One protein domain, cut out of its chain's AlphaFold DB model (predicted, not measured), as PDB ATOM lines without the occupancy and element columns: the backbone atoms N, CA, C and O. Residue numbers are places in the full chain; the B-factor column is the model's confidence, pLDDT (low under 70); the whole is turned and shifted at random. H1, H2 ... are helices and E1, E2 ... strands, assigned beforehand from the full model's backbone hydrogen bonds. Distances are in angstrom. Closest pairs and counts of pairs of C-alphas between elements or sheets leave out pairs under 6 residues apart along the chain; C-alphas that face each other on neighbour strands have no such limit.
ATOM      1  N   ALA A  14     -27.433 -32.191  37.915       91.19
ATOM      2  CA  ALA A  14     -28.071 -32.679  36.693       91.19
ATOM      3  C   ALA A  14     -29.588 -32.435  36.704       91.19
ATOM      4  O   ALA A  14     -30.164 -32.069  35.684       91.19
ATOM      5  N   ASP A  15     -30.222 -32.561  37.871       92.06
ATOM      6  CA  ASP A  15     -31.635 -32.226  38.065       92.06
ATOM      7  C   ASP A  15     -31.929 -30.758  37.730       92.06
ATOM      8  O   ASP A  15     -32.898 -30.455  37.033       92.06
ATOM      9  N   ILE A  16     -31.074 -29.843  38.200       91.75
ATOM     10  CA  ILE A  16     -31.202 -28.403  37.936       91.75
ATOM     11  C   ILE A  16     -30.990 -28.125  36.444       91.75
ATOM     12  O   ILE A  16     -31.818 -27.456  35.828       91.75
ATOM     13  N   GLU A  17     -29.941 -28.697  35.850       92.00
ATOM     14  CA  GLU A  17     -29.637 -28.578  34.419       92.00
ATOM     15  C   GLU A  17     -30.834 -29.006  33.552       92.00
ATOM     16  O   GLU A  17     -31.347 -28.234  32.743       92.00
ATOM     17  N   ASN A  18     -31.387 -30.190  33.819       90.50
ATOM     18  CA  ASN A  18     -32.548 -30.726  33.106       90.50
ATOM     19  C   ASN A  18     -33.847 -29.931  33.345       90.50
ATOM     20  O   ASN A  18     -34.809 -30.031  32.572       90.50
ATOM     21  N   ALA A  19     -33.944 -29.197  34.454       90.31
ATOM     22  CA  ALA A  19     -35.130 -28.422  34.794       90.31
ATOM     23  C   ALA A  19     -35.122 -27.029  34.160       90.31
ATOM     24  O   ALA A  19     -36.159 -26.597  33.646       90.31
ATOM     25  N   ILE A  20     -33.988 -26.328  34.226       90.31
ATOM     26  CA  ILE A  20     -33.901 -24.899  33.898       90.31
ATOM     27  C   ILE A  20     -32.688 -24.508  33.043       90.31
ATOM     28  O   ILE A  20     -32.663 -23.366  32.602       90.31
ATOM     29  N   GLY A  21     -31.737 -25.406  32.758       88.94
ATOM     30  CA  GLY A  21     -30.500 -25.088  32.024       88.94
ATOM     31  C   GLY A  21     -30.759 -24.393  30.686       88.94
ATOM     32  O   GLY A  21     -30.363 -23.251  30.484       88.94
ATOM     33  N   ASN A  22     -31.597 -24.996  29.838       87.81
ATOM     34  CA  ASN A  22     -31.972 -24.431  28.529       87.81
ATOM     35  C   ASN A  22     -32.875 -23.181  28.593       87.81
ATOM     36  O   ASN A  22     -33.338 -22.702  27.560       87.81
ATOM     37  N   ARG A  23     -33.221 -22.697  29.791       87.19
ATOM     38  CA  ARG A  23     -34.116 -21.546  30.009       87.19
ATOM     39  C   ARG A  23     -33.394 -20.352  30.631       87.19
ATOM     40  O   ARG A  23     -34.054 -19.363  30.943       87.19
ATOM     41  N   ILE A  24     -32.089 -20.463  30.867       88.62
ATOM     42  CA  ILE A  24     -31.284 -19.437  31.523       88.62
ATOM     43  C   ILE A  24     -30.236 -18.939  30.535       88.62
ATOM     44  O   ILE A  24     -29.512 -19.726  29.929       88.62
ATOM     45  N   GLU A  25     -30.159 -17.622  30.378       87.81
ATOM     46  CA  GLU A  25     -29.116 -16.986  29.584       87.81
ATOM     47  C   GLU A  25     -27.801 -16.933  30.365       87.81
ATOM     48  O   GLU A  25     -27.792 -16.823  31.599       87.81
ATOM     49  N   LYS A  26     -26.684 -16.969  29.636       83.25
ATOM     50  CA  LYS A  26     -25.354 -16.728  30.210       83.25
ATOM     51  C   LYS A  26     -25.330 -15.360  30.899       83.25
ATOM     52  O   LYS A  26     -26.099 -14.475  30.539       83.25
ATOM     53  N   ASP A  27     -24.498 -15.220  31.927       84.44
ATOM     54  CA  ASP A  27     -24.395 -14.010  32.760       84.44
ATOM     55  C   ASP A  27     -25.653 -13.659  33.582       84.44
ATOM     56  O   ASP A  27     -25.678 -12.650  34.294       84.44
ATOM     57  N   SER A  28     -26.679 -14.520  33.588       90.25
ATOM     58  CA  SER A  28     -27.813 -14.371  34.505       90.25
ATOM     59  C   SER A  28     -27.378 -14.509  35.968       90.25
ATOM     60  O   SER A  28     -26.440 -15.235  36.318       90.25
ATOM     61  N   ILE A  29     -28.120 -13.847  36.856       90.50
ATOM     62  CA  ILE A  29     -27.890 -13.918  38.301       90.50
ATOM     63  C   ILE A  29     -28.777 -15.002  38.906       90.50
ATOM     64  O   ILE A  29     -30.005 -14.898  38.906       90.50
ATOM     65  N   LEU A  30     -28.151 -16.038  39.462       90.38
ATOM     66  CA  LEU A  30     -28.841 -17.106  40.170       90.38
ATOM     67  C   LEU A  30     -28.911 -16.779  41.662       90.38
ATOM     68  O   LEU A  30     -27.892 -16.747  42.348       90.38
ATOM     69  N   CYS A  31     -30.118 -16.589  42.187       90.25
ATOM     70  CA  CYS A  31     -30.356 -16.472  43.625       90.25
ATOM     71  C   CYS A  31     -30.762 -17.837  44.188       90.25
ATOM     72  O   CYS A  31     -31.812 -18.361  43.816       90.25
ATOM     73  N   ALA A  32     -29.966 -18.402  45.094       88.69
ATOM     74  CA  ALA A  32     -30.240 -19.718  45.670       88.69
ATOM     75  C   ALA A  32     -29.894 -19.790  47.161       88.69
ATOM     76  O   ALA A  32     -29.170 -18.946  47.701       88.69
ATOM     77  N   ASP A  33     -30.403 -20.829  47.820       80.75
ATOM     78  CA  ASP A  33     -29.895 -21.223  49.127       80.75
ATOM     79  C   ASP A  33     -28.462 -21.783  48.998       80.75
ATOM     80  O   ASP A  33     -27.921 -21.977  47.908       80.75
ATOM     81  N   GLY A  34     -27.787 -22.000  50.124       81.69
ATOM     82  CA  GLY A  34     -26.382 -22.417  50.141       81.69
ATOM     83  C   GLY A  34     -26.081 -23.816  49.587       81.69
ATOM     84  O   GLY A  34     -24.952 -24.279  49.777       81.69
ATOM     85  N   HIS A  35     -27.034 -24.505  48.949       88.44
ATOM     86  CA  HIS A  35     -26.872 -25.888  48.512       88.44
ATOM     87  C   HIS A  35     -25.807 -26.048  47.409       88.44
ATOM     88  O   HIS A  35     -25.730 -25.278  46.450       88.44
ATOM     89  N   VAL A  36     -24.976 -27.092  47.529       89.69
ATOM     90  CA  VAL A  36     -23.809 -27.325  46.653       89.69
ATOM     91  C   VAL A  36     -24.185 -27.510  45.179       89.69
ATOM     92  O   VAL A  36     -23.452 -27.059  44.301       89.69
ATOM     93  N   SER A  37     -25.348 -28.098  44.897       92.56
ATOM     94  CA  SER A  37     -25.816 -28.328  43.524       92.56
ATOM     95  C   SER A  37     -26.023 -27.024  42.748       92.56
ATOM     96  O   SER A  37     -25.644 -26.962  41.582       92.56
ATOM     97  N   TYR A  38     -26.523 -25.961  43.395       92.12
ATOM     98  CA  TYR A  38     -26.660 -24.642  42.759       92.12
ATOM     99  C   TYR A  38     -25.301 -23.986  42.503       92.12
ATOM    100  O   TYR A  38     -25.127 -23.326  41.484       92.12
ATOM    101  N   LYS A  39     -24.314 -24.212  43.386       91.69
ATOM    102  CA  LYS A  39     -22.932 -23.747  43.176       91.69
ATOM    103  C   LYS A  39     -22.292 -24.402  41.957       91.69
ATOM    104  O   LYS A  39     -21.701 -23.703  41.141       91.69
ATOM    105  N   GLY A  40     -22.427 -25.723  41.833       91.62
ATOM    106  CA  GLY A  40     -21.929 -26.462  40.672       91.62
ATOM    107  C   GLY A  40     -22.612 -26.021  39.379       91.62
ATOM    108  O   GLY A  40     -21.933 -25.708  38.410       91.62
ATOM    109  N   PHE A  41     -23.944 -25.917  39.393       92.94
ATOM    110  CA  PHE A  41     -24.726 -25.480  38.235       92.94
ATOM    111  C   PHE A  41     -24.348 -24.066  37.768       92.94
ATOM    112  O   PHE A  41     -24.137 -23.856  36.577       92.94
ATOM    113  N   ALA A  42     -24.204 -23.111  38.695       92.62
ATOM    114  CA  ALA A  42     -23.820 -21.742  38.358       92.62
ATOM    115  C   ALA A  42     -22.417 -21.657  37.747       92.62
ATOM    116  O   ALA A  42     -22.208 -20.908  36.798       92.62
ATOM    117  N   LYS A  43     -21.463 -22.440  38.265       90.81
ATOM    118  CA  LYS A  43     -20.096 -22.476  37.734       90.81
ATOM    119  C   LYS A  43     -20.067 -22.996  36.295       90.81
ATOM    120  O   LYS A  43     -19.422 -22.384  35.450       90.81
ATOM    121  N   ASP A  44     -20.773 -24.091  36.028       90.94
ATOM    122  CA  ASP A  44     -20.767 -24.735  34.712       90.94
ATOM    123  C   ASP A  44     -21.494 -23.890  33.652       90.94
ATOM    124  O   ASP A  44     -21.082 -23.868  32.495       90.94
ATOM    125  N   ASN A  45     -22.522 -23.138  34.061       89.19
ATOM    126  CA  ASN A  45     -23.318 -22.277  33.181       89.19
ATOM    127  C   ASN A  45     -22.875 -20.802  33.164       89.19
ATOM    128  O   ASN A  45     -23.565 -19.973  32.576       89.19
ATOM    129  N   GLN A  46     -21.739 -20.460  33.787       90.06
ATOM    130  CA  GLN A  46     -21.204 -19.087  33.837       90.06
ATOM    131  C   GLN A  46     -22.224 -18.078  34.403       90.06
ATOM    132  O   GLN A  46     -22.436 -16.994  33.865       90.06
ATOM    133  N   LEU A  47     -22.882 -18.456  35.500       92.12
ATOM    134  CA  LEU A  47     -23.892 -17.644  36.176       92.12
ATOM    135  C   LEU A  47     -23.313 -16.968  37.418       92.12
ATOM    136  O   LEU A  47     -22.566 -17.572  38.194       92.12
ATOM    137  N   SER A  48     -23.747 -15.737  37.674       91.38
ATOM    138  CA  SER A  48     -23.425 -15.037  38.917       91.38
ATOM    139  C   SER A  48     -24.283 -15.580  40.061       91.38
ATOM    140  O   SER A  48     -25.485 -15.330  40.117       91.38
ATOM    141  N   LEU A  49     -23.689 -16.327  40.994       90.62
ATOM    142  CA  LEU A  49     -24.426 -16.908  42.119       90.62
ATOM    143  C   LEU A  49     -24.506 -15.954  43.318       90.62
ATOM    144  O   LEU A  49     -23.510 -15.653  43.980       90.62
ATOM    145  N   VAL A  50     -25.729 -15.589  43.687       90.56
ATOM    146  CA  VAL A  50     -26.056 -14.913  44.941       90.56
ATOM    147  C   VAL A  50     -26.626 -15.928  45.928       90.56
ATOM    148  O   VAL A  50     -27.780 -16.343  45.846       90.56
ATOM    149  N   VAL A  51     -25.800 -16.321  46.898       88.62
ATOM    150  CA  VAL A  51     -26.230 -17.204  47.989       88.62
ATOM    151  C   VAL A  51     -26.931 -16.395  49.080       88.62
ATOM    152  O   VAL A  51     -26.340 -15.466  49.635       88.62
ATOM    153  N   LEU A  52     -28.164 -16.786  49.407       85.69
ATOM    154  CA  LEU A  52     -28.979 -16.220  50.484       85.69
ATOM    155  C   LEU A  52     -29.199 -17.286  51.561       85.69
ATOM    156  O   LEU A  52     -29.824 -18.321  51.329       85.69
ATOM    157  N   ARG A  53     -28.632 -17.046  52.743       80.50
ATOM    158  CA  ARG A  53     -28.592 -18.004  53.852       80.50
ATOM    159  C   ARG A  53     -29.593 -17.623  54.930       80.50
ATOM    160  O   ARG A  53     -29.382 -16.673  55.683       80.50
ATOM    161  N   ALA A  54     -30.680 -18.389  55.011       77.06
ATOM    162  CA  ALA A  54     -31.714 -18.199  56.025       77.06
ATOM    163  C   ALA A  54     -31.179 -18.405  57.455       77.06
ATOM    164  O   ALA A  54     -31.576 -17.684  58.367       77.06
ATOM    165  N   ASP A  55     -30.231 -19.326  57.638       77.69
ATOM    166  CA  ASP A  55     -29.578 -19.606  58.921       77.69
ATOM    167  C   ASP A  55     -28.760 -18.417  59.445       77.69
ATOM    168  O   ASP A  55     -28.720 -18.170  60.646       77.69
ATOM    169  N   LEU A  56     -28.196 -17.612  58.541       80.00
ATOM    170  CA  LEU A  56     -27.511 -16.360  58.874       80.00
ATOM    171  C   LEU A  56     -28.461 -15.151  58.926       80.00
ATOM    172  O   LEU A  56     -28.002 -14.013  58.985       80.00
ATOM    173  N   LYS A  57     -29.782 -15.373  58.852       76.25
ATOM    174  CA  LYS A  57     -30.817 -14.331  58.697       76.25
ATOM    175  C   LYS A  57     -30.591 -13.410  57.483       76.25
ATOM    176  O   LYS A  57     -31.106 -12.294  57.435       76.25
ATOM    177  N   GLN A  58     -29.863 -13.881  56.468       77.19
ATOM    178  CA  GLN A  58     -29.560 -13.144  55.242       77.19
ATOM    179  C   GLN A  58     -30.617 -13.440  54.174       77.19
ATOM    180  O   GLN A  58     -30.430 -14.276  53.291       77.19
ATOM    181  N   TYR A  59     -31.753 -12.750  54.277       71.06
ATOM    182  CA  TYR A  59     -32.876 -12.879  53.336       71.06
ATOM    183  C   TYR A  59     -32.818 -11.888  52.170       71.06
ATOM    184  O   TYR A  59     -33.513 -12.084  51.167       71.06
ATOM    185  N   VAL A  60     -31.997 -10.845  52.318       76.38
ATOM    186  CA  VAL A  60     -31.747  -9.800  51.326       76.38
ATOM    187  C   VAL A  60     -30.242  -9.606  51.190       76.38
ATOM    188  O   VAL A  60     -29.556  -9.453  52.199       76.38
ATOM    189  N   LYS A  61     -29.726  -9.598  49.959       79.19
ATOM    190  CA  LYS A  61     -28.324  -9.263  49.670       79.19
ATOM    191  C   LYS A  61     -28.271  -8.095  48.696       79.19
ATOM    192  O   LYS A  61     -29.047  -8.045  47.746       79.19
ATOM    193  N   ASN A  62     -27.371  -7.147  48.952       73.25
ATOM    194  CA  ASN A  62     -27.168  -5.935  48.148       73.25
ATOM    195  C   ASN A  62     -28.452  -5.108  47.907       73.25
ATOM    196  O   ASN A  62     -28.545  -4.405  46.912       73.25
ATOM    197  N   GLY A  63     -29.465  -5.230  48.775       74.00
ATOM    198  CA  GLY A  63     -30.736  -4.494  48.677       74.00
ATOM    199  C   GLY A  63     -31.663  -4.881  47.516       74.00
ATOM    200  O   GLY A  63     -32.801  -4.431  47.502       74.00
ATOM    201  N   ILE A  64     -31.206  -5.713  46.575       80.88
ATOM    202  CA  ILE A  64     -31.936  -6.053  45.341       80.88
ATOM    203  C   ILE A  64     -32.229  -7.553  45.202       80.88
ATOM    204  O   ILE A  64     -33.139  -7.944  44.474       80.88
ATOM    205  N   TYR A  65     -31.487  -8.415  45.908       82.38
ATOM    206  CA  TYR A  65     -31.652  -9.865  45.813       82.38
ATOM    207  C   TYR A  65     -32.470 -10.397  46.986       82.38
ATOM    208  O   TYR A  65     -32.000 -10.366  48.123       82.38
ATOM    209  N   HIS A  66     -33.661 -10.933  46.704       80.62
ATOM    210  CA  HIS A  66     -34.602 -11.440  47.707       80.62
ATOM    211  C   HIS A  66     -34.987 -12.902  47.440       80.62
ATOM    212  O   HIS A  66     -35.482 -13.234  46.365       80.62
ATOM    213  N   ILE A  67     -34.862 -13.771  48.450       85.56
ATOM    214  CA  ILE A  67     -35.342 -15.171  48.384       85.56
ATOM    215  C   ILE A  67     -36.777 -15.331  48.915       85.56
ATOM    216  O   ILE A  67     -37.423 -16.365  48.737       85.56
ATOM    217  N   GLN A  68     -37.316 -14.283  49.549       84.12
ATOM    218  CA  GLN A  68     -38.633 -14.308  50.188       84.12
ATOM    219  C   GLN A  68     -39.779 -14.569  49.209       84.12
ATOM    220  O   GLN A  68     -40.766 -15.186  49.606       84.12
ATOM    221  N   THR A  69     -39.648 -14.177  47.941       85.75
ATOM    222  CA  THR A  69     -40.649 -14.468  46.901       85.75
ATOM    223  C   THR A  69     -40.798 -15.974  46.686       85.75
ATOM    224  O   THR A  69     -41.917 -16.492  46.681       85.75
ATOM    225  N   VAL A  70     -39.676 -16.695  46.580       87.38
ATOM    226  CA  VAL A  70     -39.657 -18.156  46.396       87.38
ATOM    227  C   VAL A  70     -40.124 -18.859  47.670       87.38
ATOM    228  O   VAL A  70     -40.984 -19.734  47.602       87.38
ATOM    229  N   ASN A  71     -39.656 -18.419  48.842       87.44
ATOM    230  CA  ASN A  71     -40.089 -18.983  50.126       87.44
ATOM    231  C   ASN A  71     -41.594 -18.786  50.365       87.44
ATOM    232  O   ASN A  71     -42.289 -19.706  50.797       87.44
ATOM    233  N   SER A  72     -42.123 -17.606  50.035       90.75
ATOM    234  CA  SER A  72     -43.554 -17.309  50.125       90.75
ATOM    235  C   SER A  72     -44.369 -18.137  49.136       90.75
ATOM    236  O   SER A  72     -45.459 -18.595  49.472       90.75
ATOM    237  N   LEU A  73     -43.869 -18.359  47.915       91.75
ATOM    238  CA  LEU A  73     -44.505 -19.264  46.956       91.75
ATOM    239  C   LEU A  73     -44.550 -20.698  47.496       91.75
ATOM    240  O   LEU A  73     -45.631 -21.281  47.543       91.75
ATOM    241  N   HIS A  74     -43.418 -21.228  47.962       91.25
ATOM    242  CA  HIS A  74     -43.332 -22.570  48.536       91.25
ATOM    243  C   HIS A  74     -44.312 -22.740  49.708       91.25
ATOM    244  O   HIS A  74     -45.111 -23.676  49.714       91.25
ATOM    245  N   ASN A  75     -44.333 -21.796  50.653       94.44
ATOM    246  CA  ASN A  75     -45.245 -21.845  51.795       94.44
ATOM    247  C   ASN A  75     -46.724 -21.833  51.372       94.44
ATOM    248  O   ASN A  75     -47.529 -22.578  51.923       94.44
ATOM    249  N   ARG A  76     -47.100 -21.014  50.379       94.81
ATOM    250  CA  ARG A  76     -48.486 -20.976  49.886       94.81
ATOM    251  C   ARG A  76     -48.898 -22.279  49.204       94.81
ATOM    252  O   ARG A  76     -50.015 -22.726  49.435       94.81
ATOM    253  N   VAL A  77     -48.019 -22.881  48.399       95.06
ATOM    254  CA  VAL A  77     -48.280 -24.183  47.760       95.06
ATOM    255  C   VAL A  77     -48.455 -25.267  48.819       95.06
ATOM    256  O   VAL A  77     -49.438 -25.999  48.778       95.06
ATOM    257  N   LYS A  78     -47.544 -25.327  49.799       94.88
ATOM    258  CA  LYS A  78     -47.619 -26.290  50.902       94.88
ATOM    259  C   LYS A  78     -48.931 -26.152  51.675       94.88
ATOM    260  O   LYS A  78     -49.677 -27.116  51.781       94.88
ATOM    261  N   LYS A  79     -49.260 -24.936  52.130       96.00
ATOM    262  CA  LYS A  79     -50.517 -24.666  52.842       96.00
ATOM    263  C   LYS A  79     -51.739 -25.047  52.019       96.00
ATOM    264  O   LYS A  79     -52.661 -25.624  52.571       96.00
ATOM    265  N   TRP A  80     -51.744 -24.743  50.723       95.81
ATOM    266  CA  TRP A  80     -52.851 -25.105  49.844       95.81
ATOM    267  C   TRP A  80     -53.049 -26.622  49.761       95.81
ATOM    268  O   TRP A  80     -54.187 -27.076  49.848       95.81
ATOM    269  N   ILE A  81     -51.967 -27.399  49.651       96.19
ATOM    270  CA  ILE A  81     -52.032 -28.867  49.661       96.19
ATOM    271  C   ILE A  81     -52.560 -29.379  51.006       96.19
ATOM    272  O   ILE A  81     -53.523 -30.147  51.037       96.19
ATOM    273  N   ASP A  82     -51.960 -28.918  52.102       94.88
ATOM    274  CA  ASP A  82     -52.249 -29.411  53.449       94.88
ATOM    275  C   ASP A  82     -53.678 -29.058  53.888       94.88
ATOM    276  O   ASP A  82     -54.388 -29.908  54.417       94.88
ATOM    277  N   SER A  83     -54.137 -27.828  53.632       93.88
ATOM    278  CA  SER A  83     -55.443 -27.352  54.104       93.88
ATOM    279  C   SER A  83     -56.616 -27.762  53.217       93.88
ATOM    280  O   SER A  83     -57.754 -27.744  53.675       93.88
ATOM    281  N   THR A  84     -56.369 -28.034  51.932       94.38
ATOM    282  CA  THR A  84     -57.442 -28.341  50.967       94.38
ATOM    283  C   THR A  84     -57.610 -29.843  50.780       94.38
ATOM    284  O   THR A  84     -58.735 -30.318  50.669       94.38
ATOM    285  N   PHE A  85     -56.502 -30.591  50.744       94.44
ATOM    286  CA  PHE A  85     -56.509 -32.011  50.384       94.44
ATOM    287  C   PHE A  85     -56.015 -32.930  51.502       94.44
ATOM    288  O   PHE A  85     -56.141 -34.141  51.362       94.44
ATOM    289  N   TRP A  86     -55.489 -32.376  52.606       92.94
ATOM    290  CA  TRP A  86     -54.925 -33.152  53.721       92.94
ATOM    291  C   TRP A  86     -53.770 -34.063  53.281       92.94
ATOM    292  O   TRP A  86     -53.557 -35.148  53.818       92.94
ATOM    293  N   GLY A  87     -53.019 -33.597  52.281       92.38
ATOM    294  CA  GLY A  87     -51.980 -34.360  51.597       92.38
ATOM    295  C   GLY A  87     -52.425 -34.877  50.228       92.38
ATOM    296  O   GLY A  87     -53.604 -34.958  49.898       92.38
ATOM    297  N   VAL A  88     -51.448 -35.203  49.382       94.06
ATOM    298  CA  VAL A  88     -51.682 -35.710  48.023       94.06
ATOM    299  C   VAL A  88     -50.681 -36.807  47.690       94.06
ATOM    300  O   VAL A  88     -49.557 -36.815  48.187       94.06
ATOM    301  N   SER A  89     -51.056 -37.725  46.799       93.69
ATOM    302  CA  SER A  89     -50.107 -38.715  46.284       93.69
ATOM    303  C   SER A  89     -49.031 -38.035  45.436       93.69
ATOM    304  O   SER A  89     -49.335 -37.354  44.452       93.69
ATOM    305  N   THR A  90     -47.764 -38.290  45.765       91.75
ATOM    306  CA  THR A  90     -46.594 -37.735  45.072       91.75
ATOM    307  C   THR A  90     -46.578 -38.058  43.575       91.75
ATOM    308  O   THR A  90     -46.100 -37.254  42.778       91.75
ATOM    309  N   LYS A  91     -47.197 -39.179  43.171       93.50
ATOM    310  CA  LYS A  91     -47.409 -39.556  41.762       93.50
ATOM    311  C   LYS A  91     -48.112 -38.462  40.956       93.50
ATOM    312  O   LYS A  91     -47.820 -38.285  39.778       93.50
ATOM    313  N   TYR A  92     -49.027 -37.728  41.585       93.62
ATOM    314  CA  TYR A  92     -49.832 -36.695  40.938       93.62
ATOM    315  C   TYR A  92     -49.400 -35.276  41.320       93.62
ATOM    316  O   TYR A  92     -50.056 -34.322  40.906       93.62
ATOM    317  N   LEU A  93     -48.300 -35.102  42.066       93.69
ATOM    318  CA  LEU A  93     -47.879 -33.799  42.596       93.69
ATOM    319  C   LEU A  93     -47.741 -32.736  41.496       93.69
ATOM    320  O   LEU A  93     -48.214 -31.618  41.665       93.69
ATOM    321  N   GLN A  94     -47.185 -33.097  40.336       93.00
ATOM    322  CA  GLN A  94     -47.083 -32.182  39.196       93.00
ATOM    323  C   GLN A  94     -48.453 -31.661  38.728       93.00
ATOM    324  O   GLN A  94     -48.577 -30.489  38.381       93.00
ATOM    325  N   ASN A  95     -49.490 -32.500  38.742       91.69
ATOM    326  CA  ASN A  95     -50.838 -32.092  38.345       91.69
ATOM    327  C   ASN A  95     -51.433 -31.112  39.359       91.69
ATOM    328  O   ASN A  95     -52.049 -30.126  38.959       91.69
ATOM    329  N   TYR A  96     -51.191 -31.332  40.653       93.75
ATOM    330  CA  TYR A  96     -51.584 -30.385  41.697       93.75
ATOM    331  C   TYR A  96     -50.855 -29.045  41.555       93.75
ATOM    332  O   TYR A  96     -51.490 -28.002  41.668       93.75
ATOM    333  N   LEU A  97     -49.558 -29.036  41.226       93.12
ATOM    334  CA  LEU A  97     -48.835 -27.789  40.948       93.12
ATOM    335  C   LEU A  97     -49.405 -27.060  39.724       93.12
ATOM    336  O   LEU A  97     -49.606 -25.845  39.764       93.12
ATOM    337  N   ASN A  98     -49.720 -27.788  38.651       90.56
ATOM    338  CA  ASN A  98     -50.359 -27.203  37.470       90.56
ATOM    339  C   ASN A  98     -51.713 -26.578  37.831       90.56
ATOM    340  O   ASN A  98     -51.986 -25.440  37.447       90.56
ATOM    341  N   TRP A  99     -52.529 -27.279  38.622       90.00
ATOM    342  CA  TRP A  99     -53.809 -26.761  39.095       90.00
ATOM    343  C   TRP A  99     -53.625 -25.520  39.971       90.00
ATOM    344  O   TRP A  99     -54.259 -24.498  39.713       90.00
ATOM    345  N   TYR A 100     -52.699 -25.544  40.932       92.69
ATOM    346  CA  TYR A 100     -52.386 -24.371  41.745       92.69
ATOM    347  C   TYR A 100     -52.059 -23.158  40.868       92.69
ATOM    348  O   TYR A 100     -52.575 -22.066  41.094       92.69
ATOM    349  N   ARG A 101     -51.253 -23.345  39.815       89.31
ATOM    350  CA  ARG A 101     -50.913 -22.270  38.880       89.31
ATOM    351  C   ARG A 101     -52.151 -21.702  38.182       89.31
ATOM    352  O   ARG A 101     -52.299 -20.483  38.149       89.31
ATOM    353  N   VAL A 102     -53.018 -22.560  37.641       87.81
ATOM    354  CA  VAL A 102     -54.263 -22.126  36.986       87.81
ATOM    355  C   VAL A 102     -55.136 -21.365  37.980       87.81
ATOM    356  O   VAL A 102     -55.573 -20.257  37.689       87.81
ATOM    357  N   GLN A 103     -55.311 -21.889  39.194       89.88
ATOM    358  CA  GLN A 103     -56.098 -21.231  40.232       89.88
ATOM    359  C   GLN A 103     -55.536 -19.844  40.584       89.88
ATOM    360  O   GLN A 103     -56.298 -18.894  40.749       89.88
ATOM    361  N   GLN A 104     -54.211 -19.707  40.684       90.44
ATOM    362  CA  GLN A 104     -53.575 -18.421  40.952       90.44
ATOM    363  C   GLN A 104     -53.732 -17.438  39.785       90.44
ATOM    364  O   GLN A 104     -54.027 -16.275  40.041       90.44
ATOM    365  N   ALA A 105     -53.591 -17.897  38.536       86.94
ATOM    366  CA  ALA A 105     -53.788 -17.066  37.347       86.94
ATOM    367  C   ALA A 105     -55.228 -16.537  37.260       86.94
ATOM    368  O   ALA A 105     -55.442 -15.340  37.072       86.94
ATOM    369  N   VAL A 106     -56.206 -17.413  37.500       88.00
ATOM    370  CA  VAL A 106     -57.635 -17.076  37.516       88.00
ATOM    371  C   VAL A 106     -57.951 -16.068  38.623       88.00
ATOM    372  O   VAL A 106     -58.628 -15.081  38.358       88.00
ATOM    373  N   LYS A 107     -57.408 -16.249  39.837       87.44
ATOM    374  CA  LYS A 107     -57.574 -15.296  40.954       87.44
ATOM    375  C   LYS A 107     -56.992 -13.910  40.667       87.44
ATOM    376  O   LYS A 107     -57.507 -12.928  41.183       87.44
ATOM    377  N   SER A 108     -55.909 -13.833  39.895       84.38
ATOM    378  CA  SER A 108     -55.277 -12.562  39.515       84.38
ATOM    379  C   SER A 108     -55.875 -11.914  38.264       84.38
ATOM    380  O   SER A 108     -55.467 -10.816  37.900       84.38
ATOM    381  N   SER A 109     -56.796 -12.592  37.574       86.81
ATOM    382  CA  SER A 109     -57.341 -12.125  36.303       86.81
ATOM    383  C   SER A 109     -58.558 -11.231  36.505       86.81
ATOM    384  O   SER A 109     -59.477 -11.573  37.245       86.81
ATOM    385  N   LEU A 110     -58.613 -10.132  35.750       80.75
ATOM    386  CA  LEU A 110     -59.819  -9.308  35.610       80.75
ATOM    387  C   LEU A 110     -60.943 -10.047  34.865       80.75
ATOM    388  O   LEU A 110     -62.104  -9.666  34.963       80.75
ATOM    389  N   ARG A 111     -60.599 -11.104  34.112       84.06
ATOM    390  CA  ARG A 111     -61.530 -11.941  33.340       84.06
ATOM    391  C   ARG A 111     -61.276 -13.426  33.642       84.06
ATOM    392  O   ARG A 111     -60.612 -14.115  32.862       84.06
ATOM    393  N   PRO A 112     -61.753 -13.926  34.796       81.56
ATOM    394  CA  PRO A 112     -61.479 -15.287  35.266       81.56
ATOM    395  C   PRO A 112     -61.956 -16.382  34.305       81.56
ATOM    396  O   PRO A 112     -61.253 -17.365  34.089       81.56
ATOM    397  N   THR A 113     -63.134 -16.202  33.702       78.25
ATOM    398  CA  THR A 113     -63.751 -17.163  32.777       78.25
ATOM    399  C   THR A 113     -62.920 -17.363  31.516       78.25
ATOM    400  O   THR A 113     -62.669 -18.499  31.124       78.25
ATOM    401  N   GLU A 114     -62.420 -16.280  30.918       81.56
ATOM    402  CA  GLU A 114     -61.555 -16.360  29.738       81.56
ATOM    403  C   GLU A 114     -60.220 -17.050  30.038       81.56
ATOM    404  O   GLU A 114     -59.733 -17.826  29.220       81.56
ATOM    405  N   GLU A 115     -59.625 -16.802  31.209       81.44
ATOM    406  CA  GLU A 115     -58.389 -17.487  31.605       81.44
ATOM    407  C   GLU A 115     -58.611 -18.990  31.785       81.44
ATOM    408  O   GLU A 115     -57.809 -19.779  31.290       81.44
ATOM    409  N   VAL A 116     -59.712 -19.399  32.427       80.62
ATOM    410  CA  VAL A 116     -60.065 -20.825  32.538       80.62
ATOM    411  C   VAL A 116     -60.189 -21.450  31.153       80.62
ATOM    412  O   VAL A 116     -59.579 -22.491  30.921       80.62
ATOM    413  N   VAL A 117     -60.912 -20.800  30.233       79.19
ATOM    414  CA  VAL A 117     -61.077 -21.288  28.857       79.19
ATOM    415  C   VAL A 117     -59.722 -21.456  28.178       79.19
ATOM    416  O   VAL A 117     -59.454 -22.529  27.662       79.19
ATOM    417  N   LYS A 118     -58.817 -20.473  28.243       80.19
ATOM    418  CA  LYS A 118     -57.479 -20.604  27.638       80.19
ATOM    419  C   LYS A 118     -56.715 -21.812  28.173       80.19
ATOM    420  O   LYS A 118     -56.136 -22.562  27.390       80.19
ATOM    421  N   TYR A 119     -56.694 -22.004  29.493       77.56
ATOM    422  CA  TYR A 119     -55.956 -23.114  30.102       77.56
ATOM    423  C   TYR A 119     -56.573 -24.482  29.791       77.56
ATOM    424  O   TYR A 119     -55.827 -25.456  29.719       77.56
ATOM    425  N   THR A 120     -57.891 -24.571  29.588       74.69
ATOM    426  CA  THR A 120     -58.563 -25.829  29.228       74.69
ATOM    427  C   THR A 120     -58.522 -26.113  27.727       74.69
ATOM    428  O   THR A 120     -58.248 -27.245  27.339       74.69
ATOM    429  N   THR A 121     -58.722 -25.115  26.860       67.00
ATOM    430  CA  THR A 121     -58.747 -25.300  25.396       67.00
ATOM    431  C   THR A 121     -57.363 -25.522  24.798       67.00
ATOM    432  O   THR A 121     -57.235 -26.230  23.805       67.00
ATOM    433  N   LEU A 122     -56.309 -24.956  25.401       61.78
ATOM    434  CA  LEU A 122     -54.923 -25.243  25.009       61.78
ATOM    435  C   LEU A 122     -54.462 -26.634  25.461       61.78
ATOM    436  O   LEU A 122     -53.365 -27.071  25.105       61.78
ATOM    437  N   ASP A 123     -55.280 -27.355  26.231       68.75
ATOM    438  CA  ASP A 123     -54.916 -28.653  26.765       68.75
ATOM    439  C   ASP A 123     -55.156 -29.823  25.793       68.75
ATOM    440  O   ASP A 123     -55.721 -30.858  26.147       68.75
ATOM    441  N   LEU A 124     -54.657 -29.705  24.561       68.12
ATOM    442  CA  LEU A 124     -54.724 -30.764  23.542       68.12
ATOM    443  C   LEU A 124     -53.945 -32.036  23.930       68.12
ATOM    444  O   LEU A 124     -54.122 -33.096  23.337       68.12
ATOM    445  N   LEU A 125     -53.071 -31.938  24.934       78.12
ATOM    446  CA  LEU A 125     -52.184 -33.016  25.376       78.12
ATOM    447  C   LEU A 125     -52.612 -33.637  26.710       78.12
ATOM    448  O   LEU A 125     -51.844 -34.423  27.268       78.12
ATOM    449  N   SER A 126     -53.792 -33.315  27.247       78.38
ATOM    450  CA  SER A 126     -54.235 -33.800  28.566       78.38
ATOM    451  C   SER A 126     -54.275 -35.323  28.644       78.38
ATOM    452  O   SER A 126     -53.773 -35.893  29.612       78.38
ATOM    453  N   LEU A 127     -54.764 -35.996  27.597       81.50
ATOM    454  CA  LEU A 127     -54.766 -37.461  27.509       81.50
ATOM    455  C   LEU A 127     -53.347 -38.046  27.483       81.50
ATOM    456  O   LEU A 127     -53.049 -38.990  28.216       81.50
ATOM    457  N   THR A 128     -52.444 -37.469  26.690       85.12
ATOM    458  CA  THR A 128     -51.034 -37.892  26.628       85.12
ATOM    459  C   THR A 128     -50.330 -37.661  27.964       85.12
ATOM    460  O   THR A 128     -49.601 -38.522  28.461       85.12
ATOM    461  N   ARG A 129     -50.581 -36.515  28.606       83.94
ATOM    462  CA  ARG A 129     -50.074 -36.214  29.946       83.94
ATOM    463  C   ARG A 129     -50.573 -37.220  30.961       83.94
ATOM    464  O   ARG A 129     -49.747 -37.718  31.710       83.94
ATOM    465  N   TYR A 130     -51.866 -37.535  30.949       86.31
ATOM    466  CA  TYR A 130     -52.477 -38.516  31.840       86.31
ATOM    467  C   TYR A 130     -51.847 -39.905  31.684       86.31
ATOM    468  O   TYR A 130     -51.432 -40.506  32.674       86.31
ATOM    469  N   ARG A 131     -51.689 -40.382  30.442       90.12
ATOM    470  CA  ARG A 131     -51.079 -41.689  30.149       90.12
ATOM    471  C   ARG A 131     -49.617 -41.776  30.601       90.12
ATOM    472  O   ARG A 131     -49.207 -42.797  31.139       90.12
ATOM    473  N   THR A 132     -48.859 -40.685  30.478       91.81
ATOM    474  CA  THR A 132     -47.430 -40.638  30.851       91.81
ATOM    475  C   THR A 132     -47.168 -40.400  32.344       91.81
ATOM    476  O   THR A 132     -46.010 -40.393  32.759       91.81
ATOM    477  N   ILE A 133     -48.196 -40.212  33.191       91.19
ATOM    478  CA  ILE A 133     -48.000 -39.956  34.636       91.19
ATOM    479  C   ILE A 133     -47.226 -41.096  35.302       91.19
ATOM    480  O   ILE A 133     -46.342 -40.846  36.120       91.19
ATOM    481  N   GLY A 134     -47.568 -42.346  34.973       92.06
ATOM    482  CA  GLY A 134     -46.927 -43.523  35.561       92.06
ATOM    483  C   GLY A 134     -45.428 -43.560  35.276       92.06
ATOM    484  O   GLY A 134     -44.634 -43.641  36.208       92.06
ATOM    485  N   GLU A 135     -45.059 -43.425  34.005       92.56
ATOM    486  CA  GLU A 135     -43.666 -43.411  33.545       92.56
ATOM    487  C   GLU A 135     -42.879 -42.260  34.172       92.56
ATOM    488  O   GLU A 135     -41.841 -42.488  34.789       92.56
ATOM    489  N   LYS A 136     -43.424 -41.035  34.125       90.56
ATOM    490  CA  LYS A 136     -42.793 -39.854  34.735       90.56
ATOM    491  C   LYS A 136     -42.550 -40.035  36.226       90.56
ATOM    492  O   LYS A 136     -41.517 -39.613  36.736       90.56
ATOM    493  N   TYR A 137     -43.488 -40.661  36.931       92.44
ATOM    494  CA  TYR A 137     -43.319 -40.948  38.348       92.44
ATOM    495  C   TYR A 137     -42.207 -41.969  38.611       92.44
ATOM    496  O   TYR A 137     -41.464 -41.805  39.576       92.44
ATOM    497  N   GLN A 138     -42.047 -42.985  37.757       91.50
ATOM    498  CA  GLN A 138     -40.920 -43.917  37.875       91.50
ATOM    499  C   GLN A 138     -39.584 -43.222  37.609       91.50
ATOM    500  O   GLN A 138     -38.643 -43.416  38.374       91.50
ATOM    501  N   THR A 139     -39.515 -42.337  36.610       89.38
ATOM    502  CA  THR A 139     -38.327 -41.503  36.378       89.38
ATOM    503  C   THR A 139     -37.996 -40.647  37.603       89.38
ATOM    504  O   THR A 139     -36.851 -40.625  38.034       89.38
ATOM    505  N   LEU A 140     -38.995 -40.000  38.218       88.62
ATOM    506  CA  LEU A 140     -38.815 -39.197  39.438       88.62
ATOM    507  C   LEU A 140     -38.392 -40.019  40.663       88.62
ATOM    508  O   LEU A 140     -37.760 -39.492  41.571       88.62
ATOM    509  N   LYS A 141     -38.770 -41.297  40.733       86.62
ATOM    510  CA  LYS A 141     -38.286 -42.199  41.784       86.62
ATOM    511  C   LYS A 141     -36.837 -42.602  41.562       86.62
ATOM    512  O   LYS A 141     -36.093 -42.703  42.530       86.62
ATOM    513  N   ALA A 142     -36.441 -42.810  40.309       83.38
ATOM    514  CA  ALA A 142     -35.075 -43.182  39.965       83.38
ATOM    515  C   ALA A 142     -34.053 -42.088  40.322       83.38
ATOM    516  O   ALA A 142     -32.898 -42.413  40.547       83.38
ATOM    517  N   THR A 143     -34.466 -40.820  40.450       75.31
ATOM    518  CA  THR A 143     -33.589 -39.730  40.923       75.31
ATOM    519  C   THR A 143     -33.349 -39.732  42.440       75.31
ATOM    520  O   THR A 143     -32.637 -38.865  42.940       75.31
ATOM    521  N   HIS A 144     -33.998 -40.625  43.198       63.50
ATOM    522  CA  HIS A 144     -33.847 -40.749  44.655       63.50
ATOM    523  C   HIS A 144     -32.848 -41.847  45.071       63.50
ATOM    524  O   HIS A 144     -32.485 -41.900  46.245       63.50
TER     525      HIS A 144
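Overview. This is residues 14 to 144 of the 145 residues of the protein "Protein containing ISXO2-like transposase domain" of Lentimicrobium saccharophilum (UniProt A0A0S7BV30). This is a loose, open C of two lobes joined by the long helix H3: a small lobe where H2 packs on the two-strand sheet E1 E2 and H1 packs on H2, and a lobe where the hairpin H4 H5 is met near H4's first residues by H7. The printed part has 131 residues in the order H1 E1 H2 E2 H3 H4 H5 H6 H7, mostly helix, with the parallel sheet E1 E2. It is loose, with a radius of gyration of the C-alphas of 17.8 A, and spans 42 by 37 by 32 A.

Arrangement. Start at H1, residues 14 to 23, which touches H2, residues 36 to 44, at a steep tilt of 45 degrees; Glu 17 and Phe 41 have the closest C-alphas, 6.9 A. E1, residues 29 to 32, and E2, residues 48 to 51, are parallel, with N 30 and O 48 2.8 A apart, within hydrogen-bond range. E1, H2 and E2 form a strand-helix-strand unit, two parallel neighbour strands with a helix between, with a right-handed crossover. H3, residues 68 to 85, is close but not clearly touching to H4, residues 90 to 108; the closest C-alphas, Val 77 and Tyr 100, are 7.3 A apart. With residues 102 to 106 alone, H4 touches H5, residues 112 to 121, in a helical hairpin; the closest C-alphas are Val 106 and Pro 112, 4.8 A. With residues 91 to 92 alone, H4 touches H7, residues 133 to 142; the closest C-alphas are Lys 91 and Tyr 137, 5.5 A. H6, residues 126 to 131, and H7 meet only through their link. Not every O i to N i+4 pair is within hydrogen-bond range in H1, 4 of 6, and H4, 13 of 15.

Along the chain. Find C-alpha 14 at (-28.071, -32.679, 36.693), where H1 begins. H3 runs 25.2 A from C-alpha 68 at (-38.633, -14.308, 50.188), and H4 27.2 A. H7 ends at C-alpha 142, (-35.075, -43.182, 39.965).

Size, cuts and confidence. The C-alphas of Leu 56 and Leu 124 are the two farthest apart, 46.9 A. The printed part has no cut, and the link E2 to H3 is long. Look for pLDDT under 70 at residues 121 to 124 and 144.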